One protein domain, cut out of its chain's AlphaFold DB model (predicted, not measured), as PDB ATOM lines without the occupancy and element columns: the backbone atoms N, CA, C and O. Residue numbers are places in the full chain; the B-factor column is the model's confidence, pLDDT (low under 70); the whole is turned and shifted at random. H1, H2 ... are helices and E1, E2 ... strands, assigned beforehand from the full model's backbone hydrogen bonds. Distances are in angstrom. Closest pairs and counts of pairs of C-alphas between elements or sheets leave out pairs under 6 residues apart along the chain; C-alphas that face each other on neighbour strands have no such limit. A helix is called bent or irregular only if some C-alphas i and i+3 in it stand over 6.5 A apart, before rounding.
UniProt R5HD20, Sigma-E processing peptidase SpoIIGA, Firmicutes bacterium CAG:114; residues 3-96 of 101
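Overview. This is residues 3 to 96 of the 101 residues of the protein "Sigma-E processing peptidase SpoIIGA" of Firmicutes bacterium CAG:114 (UniProt R5HD20). A strongly twisted sheet of five strands forms a wall, with H3 running along E2 over one face and the short H1 on that same face: two layers, helices on one face of a sheet. The long hairpin of E3 and E4 is bent: E3 bends by 98 degrees at residue 64, and E4 bends by 101 degrees at residue 75. The printed part has 94 residues with three named helices and five named strands, in the order E1, H1, H2, H3, E2, E3, E4, E5; the sheet, E2, E3, E4, E1, E5, is mixed, and so is the class, helices and strands. It is compact, with a radius of gyration of the C-alphas of 13.0 A, and spans 35 by 33 by 21 A.

Arrangement. E1, residues 3 to 5, is parallel to E4, residues 71 to 81, with N 4 and O 79 2.9 A apart, and antiparallel to E5, residues 93 to 95, with N 3 and O 94 2.8 A apart. H1, residues 6 to 9, has a height over the sheet of 7.8 A. H2, residues 21 to 25, only grazes the sheet. H3, residues 27 to 37, lies over E2, residues 43 to 48, at a height over the sheet of 9.7 A; their closest C-alphas, Leu 31 and Leu 43, are 7.1 A apart. E2, E3, residues 56 to 68, and E4 form a meander, each strand the antiparallel neighbour of the one before; N 46 and O 58 are 2.8 A apart, N 61 and O 78 2.9 A. Every O i to N i+4 pair is within hydrogen-bond range in H2, 5 of 7 in H3; H1 is too short for one.

Along the chain. E1 begins at C-alpha 3 (188.836, 229.007, 154.601). H3 measures 15.4 A, E2 15.5 A, E3 26.9 A and E4 21.0 A. E5 ends at C-alpha 95 (188.409, 234.649, 151.476).

Size, cuts and confidence. The farthest C-alphas, Glu 54 and Pro 70, are 36.2 A apart. The printed part has no cut. H1 to H2 and E4 to E5 are long links. Residues 36 to 39, 53 to 55 and 88 to 92 have pLDDT under 70.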
ATOM      1  N   VAL A   3     188.109 230.232 154.259       87.81
ATOM      2  CA  VAL A   3     188.836 229.007 154.601       87.81
ATOM      3  C   VAL A   3     189.998 229.425 155.480       87.81
ATOM      4  O   VAL A   3     190.704 230.361 155.122       87.81
ATOM      5  N   ILE A   4     190.192 228.779 156.621       88.75
ATOM      6  CA  ILE A   4     191.326 229.042 157.514       88.75
ATOM      7  C   ILE A   4     192.094 227.755 157.774       88.75
ATOM      8  O   ILE A   4     191.556 226.661 157.615       88.75
ATOM      9  N   GLU A   5     193.341 227.879 158.210       89.31
ATOM     10  CA  GLU A   5     194.080 226.746 158.771       89.31
ATOM     11  C   GLU A   5     193.391 226.270 160.055       89.31
ATOM     12  O   GLU A   5     193.291 227.030 161.022       89.31
ATOM     13  N   GLY A   6     192.905 225.025 160.066       87.50
ATOM     14  CA  GLY A   6     192.122 224.511 161.190       87.50
ATOM     15  C   GLY A   6     192.905 224.507 162.503       87.50
ATOM     16  O   GLY A   6     192.370 224.910 163.531       87.50
ATOM     17  N   GLU A   7     194.199 224.185 162.454       88.00
ATOM     18  CA  GLU A   7     195.073 224.169 163.637       88.00
ATOM     19  C   GLU A   7     195.182 225.547 164.317       88.00
ATOM     20  O   GLU A   7     195.363 225.645 165.530       88.00
ATOM     21  N   LYS A   8     195.020 226.646 163.564       86.25
ATOM     22  CA  LYS A   8     195.060 228.010 164.125       86.25
ATOM     23  C   LYS A   8     193.814 228.344 164.942       86.25
ATOM     24  O   LYS A   8     193.874 229.230 165.796       86.25
ATOM     25  N   LEU A   9     192.699 227.647 164.711       85.06
ATOM     26  CA  LEU A   9     191.472 227.850 165.477       85.06
ATOM     27  C   LEU A   9     191.644 227.425 166.942       85.06
ATOM     28  O   LEU A   9     191.070 228.071 167.816       85.06
ATOM     29  N   GLN A  10     192.493 226.428 167.223       86.19
ATOM     30  CA  GLN A  10     192.778 225.961 168.585       86.19
ATOM     31  C   GLN A  10     193.259 227.094 169.505       86.19
ATOM     32  O   GLN A  10     192.945 227.120 170.690       86.19
ATOM     33  N   THR A  11     194.012 228.060 168.971       85.38
ATOM     34  CA  THR A  11     194.500 229.211 169.752       85.38
ATOM     35  C   THR A  11     193.385 230.193 170.116       85.38
ATOM     36  O   THR A  11     193.508 230.932 171.088       85.38
ATOM     37  N   LEU A  12     192.308 230.232 169.330       82.06
ATOM     38  CA  LEU A  12     191.182 231.144 169.537       82.06
ATOM     39  C   LEU A  12     190.106 230.546 170.443       82.06
ATOM     40  O   LEU A  12     189.383 231.298 171.091       82.06
ATOM     41  N   VAL A  13     189.992 229.219 170.454       82.06
ATOM     42  CA  VAL A  13     189.003 228.473 171.236       82.06
ATOM     43  C   VAL A  13     189.711 227.257 171.852       82.06
ATOM     44  O   VAL A  13     189.654 226.158 171.297       82.06
ATOM     45  N   PRO A  14     190.469 227.447 172.946       81.19
ATOM     46  CA  PRO A  14     191.273 226.384 173.550       81.19
ATOM     47  C   PRO A  14     190.439 225.241 174.140       81.19
ATOM     48  O   PRO A  14     190.984 224.171 174.387       81.19
ATOM     49  N   GLU A  15     189.139 225.450 174.350       82.19
ATOM     50  CA  GLU A  15     188.183 224.449 174.826       82.19
ATOM     51  C   GLU A  15     187.831 223.406 173.755       82.19
ATOM     52  O   GLU A  15     187.203 222.396 174.066       82.19
ATOM     53  N   LEU A  16     188.213 223.636 172.493       81.31
ATOM     54  CA  LEU A  16     188.017 222.652 171.436       81.31
ATOM     55  C   LEU A  16     188.900 221.412 171.675       81.31
ATOM     56  O   LEU A  16     190.063 221.557 172.070       81.31
ATOM     57  N   PRO A  17     188.403 220.206 171.341       83.06
ATOM     58  CA  PRO A  17     189.241 219.044 171.072       83.06
ATOM     59  C   PRO A  17     190.394 219.400 170.135       83.06
ATOM     60  O   PRO A  17     190.256 220.283 169.289       83.06
ATOM     61  N   VAL A  18     191.508 218.677 170.264       87.50
ATOM     62  CA  VAL A  18     192.730 218.942 169.496       87.50
ATOM     63  C   VAL A  18     192.439 218.979 167.991       87.50
ATOM     64  O   VAL A  18     192.095 217.972 167.367       87.50
ATOM     65  N   LEU A  19     192.609 220.164 167.408       87.31
ATOM     66  CA  LEU A  19     192.537 220.404 165.973       87.31
ATOM     67  C   LEU A  19     193.935 220.269 165.365       87.31
ATOM     68  O   LEU A  19     194.664 221.253 165.257       87.31
ATOM     69  N   ASP A  20     194.309 219.053 164.976       88.94
ATOM     70  CA  ASP A  20     195.534 218.769 164.233       88.94
ATOM     71  C   ASP A  20     195.207 218.270 162.818       88.94
ATOM     72  O   ASP A  20     194.052 218.002 162.468       88.94
ATOM     73  N   ARG A  21     196.227 218.150 161.963       85.56
ATOM     74  CA  ARG A  21     196.062 217.598 160.611       85.56
ATOM     75  C   ARG A  21     195.307 216.266 160.590       85.56
ATOM     76  O   ARG A  21     194.561 216.025 159.639       85.56
ATOM     77  N   GLN A  22     195.520 215.391 161.571       88.25
ATOM     78  CA  GLN A  22     194.890 214.076 161.593       88.25
ATOM     79  C   GLN A  22     193.388 214.218 161.851       88.25
ATOM     80  O   GLN A  22     192.599 213.736 161.041       88.25
ATOM     81  N   SER A  23     192.979 214.932 162.901       89.88
ATOM     82  CA  SER A  23     191.561 215.126 163.223       89.88
ATOM     83  C   SER A  23     190.821 215.891 162.123       89.88
ATOM     84  O   SER A  23     189.732 215.495 161.707       89.88
ATOM     85  N   LEU A  24     191.447 216.920 161.546       89.38
ATOM     86  CA  LEU A  24     190.870 217.711 160.454       89.38
ATOM     87  C   LEU A  24     190.738 216.932 159.134       89.38
ATOM     88  O   LEU A  24     189.887 217.271 158.312       89.38
ATOM     89  N   SER A  25     191.557 215.896 158.921       89.00
ATOM     90  CA  SER A  25     191.449 215.006 157.752       89.00
ATOM     91  C   SER A  25     190.297 213.999 157.879       89.00
ATOM     92  O   SER A  25     189.901 213.395 156.882       89.00
ATOM     93  N   HIS A  26     189.719 213.860 159.076       89.75
ATOM     94  CA  HIS A  26     188.555 213.023 159.378       89.75
ATOM     95  C   HIS A  26     187.375 213.882 159.878       89.75
ATOM     96  O   HIS A  26     186.891 213.717 160.999       89.75
ATOM     97  N   PRO A  27     186.863 214.812 159.049       89.50
ATOM     98  CA  PRO A  27     185.921 215.848 159.479       89.50
ATOM     99  C   PRO A  27     184.564 215.302 159.946       89.50
ATOM    100  O   PRO A  27     183.865 215.976 160.695       89.50
ATOM    101  N   VAL A  28     184.174 214.102 159.503       90.00
ATOM    102  CA  VAL A  28     182.924 213.441 159.920       90.00
ATOM    103  C   VAL A  28     183.012 212.973 161.370       90.00
ATOM    104  O   VAL A  28     182.065 213.166 162.131       90.00
ATOM    105  N   ASP A  29     184.140 212.375 161.747       90.19
ATOM    106  CA  ASP A  29     184.378 211.920 163.115       90.19
ATOM    107  C   ASP A  29     184.564 213.132 164.035       90.19
ATOM    108  O   ASP A  29     183.900 213.232 165.062       90.19
ATOM    109  N   LEU A  30     185.332 214.130 163.582       89.31
ATOM    110  CA  LEU A  30     185.516 215.380 164.314       89.31
ATOM    111  C   LEU A  30     184.194 216.130 164.556       89.31
ATOM    112  O   LEU A  30     183.988 216.665 165.641       89.31
ATOM    113  N   LEU A  31     183.275 216.167 163.582       90.44
ATOM    114  CA  LEU A  31     181.944 216.751 163.789       90.44
ATOM    115  C   LEU A  31     181.200 216.045 164.928       90.44
ATOM    116  O   LEU A  31     180.638 216.717 165.788       90.44
ATOM    117  N   ARG A  32     181.215 214.707 164.939       88.44
ATOM    118  CA  ARG A  32     180.529 213.900 165.954       88.44
ATOM    119  C   ARG A  32     181.069 214.178 167.354       88.44
ATOM    120  O   ARG A  32     180.281 214.309 168.286       88.44
ATOM    121  N   ASP A  33     182.387 214.293 167.483       86.25
ATOM    122  CA  ASP A  33     183.041 214.585 168.760       86.25
ATOM    123  C   ASP A  33     182.689 216.000 169.253       86.25
ATOM    124  O   ASP A  33     182.413 216.212 170.433       86.25
ATOM    125  N   LEU A  34     182.626 216.976 168.342       84.50
ATOM    126  CA  LEU A  34     182.320 218.370 168.674       84.50
ATOM    127  C   LEU A  34     180.838 218.626 168.987       84.50
ATOM    128  O   LEU A  34     180.537 219.478 169.826       84.50
ATOM    129  N   GLU A  35     179.910 217.919 168.335       81.50
ATOM    130  CA  GLU A  35     178.464 218.049 168.581       81.50
ATOM    131  C   GLU A  35     178.078 217.690 170.028       81.50
ATOM    132  O   GLU A  35     177.100 218.229 170.547       81.50
ATOM    133  N   GLY A  36     178.852 216.823 170.694       69.56
ATOM    134  CA  GLY A  36     178.636 216.436 172.092       69.56
ATOM    135  C   GLY A  36     179.182 217.428 173.125       69.56
ATOM    136  O   GLY A  36     178.608 217.563 174.203       69.56
ATOM    137  N   GLU A  37     180.259 218.142 172.794       68.50
ATOM    138  CA  GLU A  37     181.011 218.984 173.741       68.50
ATOM    139  C   GLU A  37     180.636 220.474 173.645       68.50
ATOM    140  O   GLU A  37     180.711 221.220 174.621       68.50
ATOM    141  N   LEU A  38     180.220 220.946 172.464       66.56
ATOM    142  CA  LEU A  38     180.175 222.378 172.144       66.56
ATOM    143  C   LEU A  38     178.829 222.800 171.554       66.56
ATOM    144  O   LEU A  38     178.761 223.369 170.463       66.56
ATOM    145  N   GLY A  39     177.748 222.594 172.311       62.84
ATOM    146  CA  GLY A  39     176.360 222.864 171.893       62.84
ATOM    147  C   GLY A  39     176.031 224.300 171.433       62.84
ATOM    148  O   GLY A  39     174.911 224.562 171.000       62.84
ATOM    149  N   GLY A  40     176.979 225.242 171.501       74.75
ATOM    150  CA  GLY A  40     176.852 226.595 170.942       74.75
ATOM    151  C   GLY A  40     177.420 226.773 169.527       74.75
ATOM    152  O   GLY A  40     177.114 227.772 168.871       74.75
ATOM    153  N   LEU A  41     178.245 225.841 169.036       80.25
ATOM    154  CA  LEU A  41     178.870 225.951 167.720       80.25
ATOM    155  C   LEU A  41     177.949 225.415 166.627       80.25
ATOM    156  O   LEU A  41     177.430 224.307 166.682       80.25
ATOM    157  N   ARG A  42     177.771 226.221 165.580       88.19
ATOM    158  CA  ARG A  42     176.993 225.849 164.395       88.19
ATOM    159  C   ARG A  42     177.924 225.232 163.359       88.19
ATOM    160  O   ARG A  42     178.468 225.949 162.516       88.19
ATOM    161  N   LEU A  43     178.117 223.924 163.471       89.69
ATOM    162  CA  LEU A  43     179.000 223.132 162.622       89.69
ATOM    163  C   LEU A  43     178.245 222.550 161.421       89.69
ATOM    164  O   LEU A  43     177.044 222.299 161.485       89.69
ATOM    165  N   GLN A  44     178.942 222.369 160.301       91.56
ATOM    166  CA  GLN A  44     178.441 221.650 159.131       91.56
ATOM    167  C   GLN A  44     179.602 221.087 158.309       91.56
ATOM    168  O   GLN A  44     180.715 221.610 158.357       91.56
ATOM    169  N   LEU A  45     179.328 220.062 157.506       92.56
ATOM    170  CA  LEU A  45     180.284 219.544 156.531       92.56
ATOM    171  C   LEU A  45     180.095 220.230 155.182       92.56
ATOM    172  O   LEU A  45     178.969 220.410 154.717       92.56
ATOM    173  N   LEU A  46     181.208 220.576 154.545       91.19
ATOM    174  CA  LEU A  46     181.234 221.129 153.200       91.19
ATOM    175  C   LEU A  46     181.925 220.168 152.236       91.19
ATOM    176  O   LEU A  46     183.035 219.726 152.534       91.19
ATOM    177  N   PRO A  47     181.327 219.882 151.066       87.69
ATOM    178  CA  PRO A  47     182.032 219.164 150.020       87.69
ATOM    179  C   PRO A  47     183.198 220.017 149.515       87.69
ATOM    180  O   PRO A  47     183.039 221.205 149.221       87.69
ATOM    181  N   TYR A  48     184.373 219.406 149.405       83.31
ATOM    182  CA  TYR A  48     185.599 220.061 148.978       83.31
ATOM    183  C   TYR A  48     186.330 219.229 147.931       83.31
ATOM    184  O   TYR A  48     186.427 218.002 147.998       83.31
ATOM    185  N   ARG A  49     186.873 219.932 146.940       79.25
ATOM    186  CA  ARG A  49     187.675 219.334 145.884       79.25
ATOM    187  C   ARG A  49     188.921 220.172 145.675       79.25
ATOM    188  O   ARG A  49     188.826 221.348 145.334       79.25
ATOM    189  N   ALA A  50     190.072 219.532 145.811       75.69
ATOM    190  CA  ALA A  50     191.354 220.098 145.436       75.69
ATOM    191  C   ALA A  50     192.198 219.080 144.684       75.69
ATOM    192  O   ALA A  50     191.969 217.871 144.744       75.69
ATOM    193  N   VAL A  51     193.166 219.598 143.936       75.69
ATOM    194  CA  VAL A  51     194.119 218.777 143.194       75.69
ATOM    195  C   VAL A  51     194.915 217.930 144.187       75.69
ATOM    196  O   VAL A  51     195.457 218.459 145.153       75.69
ATOM    197  N   GLY A  52     194.975 216.619 143.951       72.88
ATOM    198  CA  GLY A  52     195.710 215.685 144.810       72.88
ATOM    199  C   GLY A  52     194.963 215.222 146.066       72.88
ATOM    200  O   GLY A  52     195.554 214.508 146.868       72.88
ATOM    201  N   VAL A  53     193.685 215.582 146.230       69.56
ATOM    202  CA  VAL A  53     192.830 215.117 147.334       69.56
ATOM    203  C   VAL A  53     191.693 214.274 146.747       69.56
ATOM    204  O   VAL A  53     190.948 214.758 145.888       69.56
ATOM    205  N   GLU A  54     191.552 213.014 147.174       60.22
ATOM    206  CA  GLU A  54     190.325 212.249 146.901       60.22
ATOM    207  C   GLU A  54     189.147 213.018 147.507       60.22
ATOM    208  O   GLU A  54     189.250 213.456 148.647       60.22
ATOM    209  N   CYS A  55     188.080 213.246 146.725       56.00
ATOM    210  CA  CYS A  55     186.903 214.049 147.093       56.00
ATOM    211  C   CYS A  55     186.622 214.021 148.607       56.00
ATOM    212  O   CYS A  55     186.162 213.010 149.135       56.00
ATOM    213  N   GLY A  56     186.921 215.128 149.288       78.81
ATOM    214  CA  GLY A  56     186.952 215.197 150.745       78.81
ATOM    215  C   GLY A  56     185.870 216.120 151.283       78.81
ATOM    216  O   GLY A  56     185.381 217.010 150.590       78.81
ATOM    217  N   MET A  57     185.490 215.923 152.537       89.50
ATOM    218  CA  MET A  57     184.693 216.909 153.264       89.50
ATOM    219  C   MET A  57     185.635 217.886 153.976       89.50
ATOM    220  O   MET A  57     186.773 217.541 154.285       89.50
ATOM    221  N   LEU A  58     185.163 219.092 154.265       90.56
ATOM    222  CA  LEU A  58     185.770 219.984 155.251       90.56
ATOM    223  C   LEU A  58     184.772 220.229 156.371       90.56
ATOM    224  O   LEU A  58     183.580 220.416 156.116       90.56
ATOM    225  N   LEU A  59     185.265 220.283 157.603       91.81
ATOM    226  CA  LEU A  59     184.476 220.810 158.703       91.81
ATOM    227  C   LEU A  59     184.386 222.332 158.556       91.81
ATOM    228  O   LEU A  59     185.389 223.003 158.306       91.81
ATOM    229  N   ALA A  60     183.192 222.886 158.716       92.38
ATOM    230  CA  ALA A  60     182.972 224.318 158.679       92.38
ATOM    231  C   ALA A  60     182.144 224.782 159.871       92.38
ATOM    232  O   ALA A  60     181.189 224.123 160.275       92.38
ATOM    233  N   LEU A  61     182.475 225.961 160.392       89.38
ATOM    234  CA  LEU A  61     181.710 226.624 161.436       89.38
ATOM    235  C   LEU A  61     181.063 227.907 160.916       89.38
ATOM    236  O   LEU A  61     181.652 228.676 160.149       89.38
ATOM    237  N   ARG A  62     179.829 228.160 161.344       89.25
ATOM    238  CA  ARG A  62     179.170 229.442 161.106       89.25
ATOM    239  C   ARG A  62     179.645 230.447 162.147       89.25
ATOM    240  O   ARG A  62     179.365 230.304 163.333       89.25
ATOM    241  N   VAL A  63     180.320 231.485 161.669       86.38
ATOM    242  CA  VAL A  63     180.866 232.569 162.481       86.38
ATOM    243  C   VAL A  63     179.991 233.807 162.320       86.38
ATOM    244  O   VAL A  63     179.797 234.312 161.210       86.38
ATOM    245  N   ASP A  64     179.484 234.335 163.435       87.94
ATOM    246  CA  ASP A  64     178.670 235.556 163.427       87.94
ATOM    247  C   ASP A  64     179.474 236.776 162.973       87.94
ATOM    248  O   ASP A  64     178.960 237.628 162.243       87.94
ATOM    249  N   ARG A  65     180.752 236.841 163.367       85.75
ATOM    250  CA  ARG A  65     181.668 237.929 163.022       85.75
ATOM    251  C   ARG A  65     183.114 237.438 162.936       85.75
ATOM    252  O   ARG A  65     183.660 236.973 163.929       85.75
ATOM    253  N   ALA A  66     183.744 237.600 161.776       83.88
ATOM    254  CA  ALA A  66     185.171 237.365 161.570       83.88
ATOM    255  C   ALA A  66     185.868 238.692 161.248       83.88
ATOM    256  O   ALA A  66     185.400 239.451 160.395       83.88
ATOM    257  N   ARG A  67     186.974 238.990 161.936       83.50
ATOM    258  CA  ARG A  67     187.776 240.200 161.712       83.50
ATOM    259  C   ARG A  67     189.185 239.826 161.283       83.50
ATOM    260  O   ARG A  67     189.862 239.084 161.984       83.50
ATOM    261  N   TYR A  68     189.622 240.406 160.172       76.25
ATOM    262  CA  TYR A  68     190.968 240.249 159.631       76.25
ATOM    263  C   TYR A  68     191.530 241.643 159.357       76.25
ATOM    264  O   TYR A  68     191.155 242.293 158.382       76.25
ATOM    265  N   GLY A  69     192.374 242.142 160.263       80.12
ATOM    266  CA  GLY A  69     192.865 243.520 160.208       80.12
ATOM    267  C   GLY A  69     191.710 244.542 160.168       80.12
ATOM    268  O   GLY A  69     190.890 244.549 161.094       80.12
ATOM    269  N   PRO A  70     191.625 245.402 159.130       82.06
ATOM    270  CA  PRO A  70     190.557 246.395 158.993       82.06
ATOM    271  C   PRO A  70     189.236 245.810 158.465       82.06
ATOM    272  O   PRO A  70     188.216 246.495 158.500       82.06
ATOM    273  N   TRP A  71     189.237 244.575 157.958       81.00
ATOM    274  CA  TRP A  71     188.061 243.972 157.341       81.00
ATOM    275  C   TRP A  71     187.236 243.181 158.350       81.00
ATOM    276  O   TRP A  71     187.764 242.470 159.208       81.00
ATOM    277  N   GLU A  72     185.920 243.274 158.202       85.75
ATOM    278  CA  GLU A  72     184.947 242.555 159.009       85.75
ATOM    279  C   GLU A  72     183.928 241.856 158.117       85.75
ATOM    280  O   GLU A  72     183.308 242.476 157.254       85.75
ATOM    281  N   TYR A  73     183.712 240.573 158.388       83.19
ATOM    282  CA  TYR A  73     182.721 239.744 157.722       83.19
ATOM    283  C   TYR A  73     181.701 239.261 158.746       83.19
ATOM    284  O   TYR A  73     182.068 238.812 159.832       83.19
ATOM    285  N   ARG A  74     180.415 239.350 158.405       87.81
ATOM    286  CA  ARG A  74     179.309 238.900 159.257       87.81
ATOM    287  C   ARG A  74     178.629 237.680 158.665       87.81
ATOM    288  O   ARG A  74     178.569 237.549 157.444       87.81
ATOM    289  N   ASN A  75     178.090 236.823 159.532       85.81
ATOM    290  CA  ASN A  75     177.354 235.609 159.157       85.81
ATOM    291  C   ASN A  75     178.114 234.732 158.149       85.81
ATOM    292  O   ASN A  75     177.526 234.162 157.224       85.81
ATOM    293  N   CYS A  76     179.432 234.657 158.305       86.88
ATOM    294  CA  CYS A  76     180.301 233.971 157.367       86.88
ATOM    295  C   CYS A  76     180.416 232.488 157.717       86.88
ATOM    296  O   CYS A  76     180.401 232.092 158.881       86.88
ATOM    297  N   LEU A  77     180.496 231.665 156.678       89.75
ATOM    298  CA  LEU A  77     180.833 230.260 156.821       89.75
ATOM    299  C   LEU A  77     182.346 230.108 156.685       89.75
ATOM    300  O   LEU A  77     182.909 230.564 155.681       89.75
ATOM    301  N   THR A  78     182.958 229.492 157.693       90.88
ATOM    302  CA  THR A  78     184.405 229.326 157.818       90.88
ATOM    303  C   THR A  78     184.757 227.848 157.762       90.88
ATOM    304  O   THR A  78     184.459 227.118 158.703       90.88
ATOM    305  N   ALA A  79     185.364 227.407 156.665       92.38
ATOM    306  CA  ALA A  79     185.871 226.049 156.505       92.38
ATOM    307  C   ALA A  79     187.262 225.907 157.138       92.38
ATOM    308  O   ALA A  79     188.081 226.827 157.057       92.38
ATOM    309  N   LEU A  80     187.529 224.753 157.742       90.69
ATOM    310  CA  LEU A  80     188.798 224.420 158.378       90.69
ATOM    311  C   LEU A  80     189.608 223.525 157.446       90.69
ATOM    312  O   LEU A  80     189.202 222.408 157.139       90.69
ATOM    313  N   SER A  81     190.748 224.033 156.988       88.44
ATOM    314  CA  SER A  81     191.679 223.278 156.160       88.44
ATOM    315  C   SER A  81     192.520 222.334 157.026       88.44
ATOM    316  O   SER A  81     193.106 222.806 158.008       88.44
ATOM    317  N   PRO A  82     192.641 221.042 156.658       86.69
ATOM    318  CA  PRO A  82     193.548 220.097 157.316       86.69
ATOM    319  C   PRO A  82     195.020 220.350 156.973       86.69
ATOM    320  O   PRO A  82     195.922 219.891 157.673       86.69
ATOM    321  N   THR A  83     195.284 221.065 155.881       84.50
ATOM    322  CA  THR A  83     196.632 221.414 155.433       84.50
ATOM    323  C   THR A  83     196.883 222.912 155.589       84.50
ATOM    324  O   THR A  83     195.932 223.699 155.502       84.50
ATOM    325  N   PRO A  84     198.151 223.331 155.765       81.38
ATOM    326  CA  PRO A  84     198.523 224.735 155.648       81.38
ATOM    327  C   PRO A  84     197.995 225.335 154.344       81.38
ATOM    328  O   PRO A  84     197.961 224.659 153.314       81.38
ATOM    329  N   LEU A  85     197.574 226.598 154.391       80.31
ATOM    330  CA  LEU A  85     197.084 227.300 153.200       80.31
ATOM    331  C   LEU A  85     198.230 227.902 152.379       80.31
ATOM    332  O   LEU A  85     198.028 228.283 151.230       80.31
ATOM    333  N   SER A  86     199.423 227.986 152.969       79.25
ATOM    334  CA  SER A  86     200.637 228.522 152.363       79.25
ATOM    335  C   SER A  86     201.823 227.600 152.637       79.25
ATOM    336  O   SER A  86     202.049 227.222 153.786       79.25
ATOM    337  N   ASP A  87     202.642 227.342 151.615       70.06
ATOM    338  CA  ASP A  87     203.889 226.570 151.742       70.06
ATOM    339  C   ASP A  87     204.954 227.271 152.613       70.06
ATOM    340  O   ASP A  87     205.921 226.648 153.042       70.06
ATOM    341  N   GLY A  88     204.777 228.570 152.895       66.81
ATOM    342  CA  GLY A  88     205.709 229.392 153.680       66.81
ATOM    343  C   GLY A  88     205.054 230.270 154.753       66.81
ATOM    344  O   GLY A  88     205.707 231.172 155.269       66.81
ATOM    345  N   GLY A  89     203.771 230.057 155.073       68.19
ATOM    346  CA  GLY A  89     203.058 230.810 156.118       68.19
ATOM    347  C   GLY A  89     202.704 232.264 155.767       68.19
ATOM    348  O   GLY A  89     202.408 233.053 156.662       68.19
ATOM    349  N   GLY A  90     202.716 232.639 154.483       68.06
ATOM    350  CA  GLY A  90     202.414 234.008 154.039       68.06
ATOM    351  C   GLY A  90     200.949 234.427 154.228       68.06
ATOM    352  O   GLY A  90     200.633 235.614 154.168       68.06
ATOM    353  N   TYR A  91     200.052 233.464 154.449       69.25
ATOM    354  CA  TYR A  91     198.623 233.676 154.677       69.25
ATOM    355  C   TYR A  91     198.023 232.474 155.415       69.25
ATOM    356  O   TYR A  91     198.349 231.332 155.111       69.25
ATOM    357  N   CYS A  92     197.125 232.744 156.366       69.44
ATOM    358  CA  CYS A  92     196.437 231.739 157.190       69.44
ATOM    359  C   CYS A  92     194.927 231.646 156.912       69.44
ATOM    360  O   CYS A  92     194.221 230.870 157.559       69.44
ATOM    361  N   ALA A  93     194.426 232.453 155.970       79.38
ATOM    362  CA  ALA A  93     193.029 232.482 155.572       79.38
ATOM    363  C   ALA A  93     192.875 232.818 154.080       79.38
ATOM    364  O   ALA A  93     193.558 233.700 153.560       79.38
ATOM    365  N   LEU A  94     191.931 232.155 153.416       80.06
ATOM    366  CA  LEU A  94     191.478 232.441 152.058       80.06
ATOM    367  C   LEU A  94     190.031 232.921 152.114       80.06
ATOM    368  O   LEU A  94     189.157 232.243 152.652       80.06
ATOM    369  N   ILE A  95     189.760 234.091 151.547       79.38
ATOM    370  CA  ILE A  95     188.409 234.649 151.476       79.38
ATOM    371  C   ILE A  95     187.936 234.491 150.035       79.38
ATOM    372  O   ILE A  95     188.508 235.070 149.115       79.38
ATOM    373  N   GLY A  96     186.900 233.677 149.838       75.62
ATOM    374  CA  GLY A  96     186.320 233.449 148.520       75.62
ATOM    375  C   GLY A  96     185.674 234.720 147.969       75.62
ATOM    376  O   GLY A  96     184.873 235.358 148.660       75.62
TER     377      GLY A  96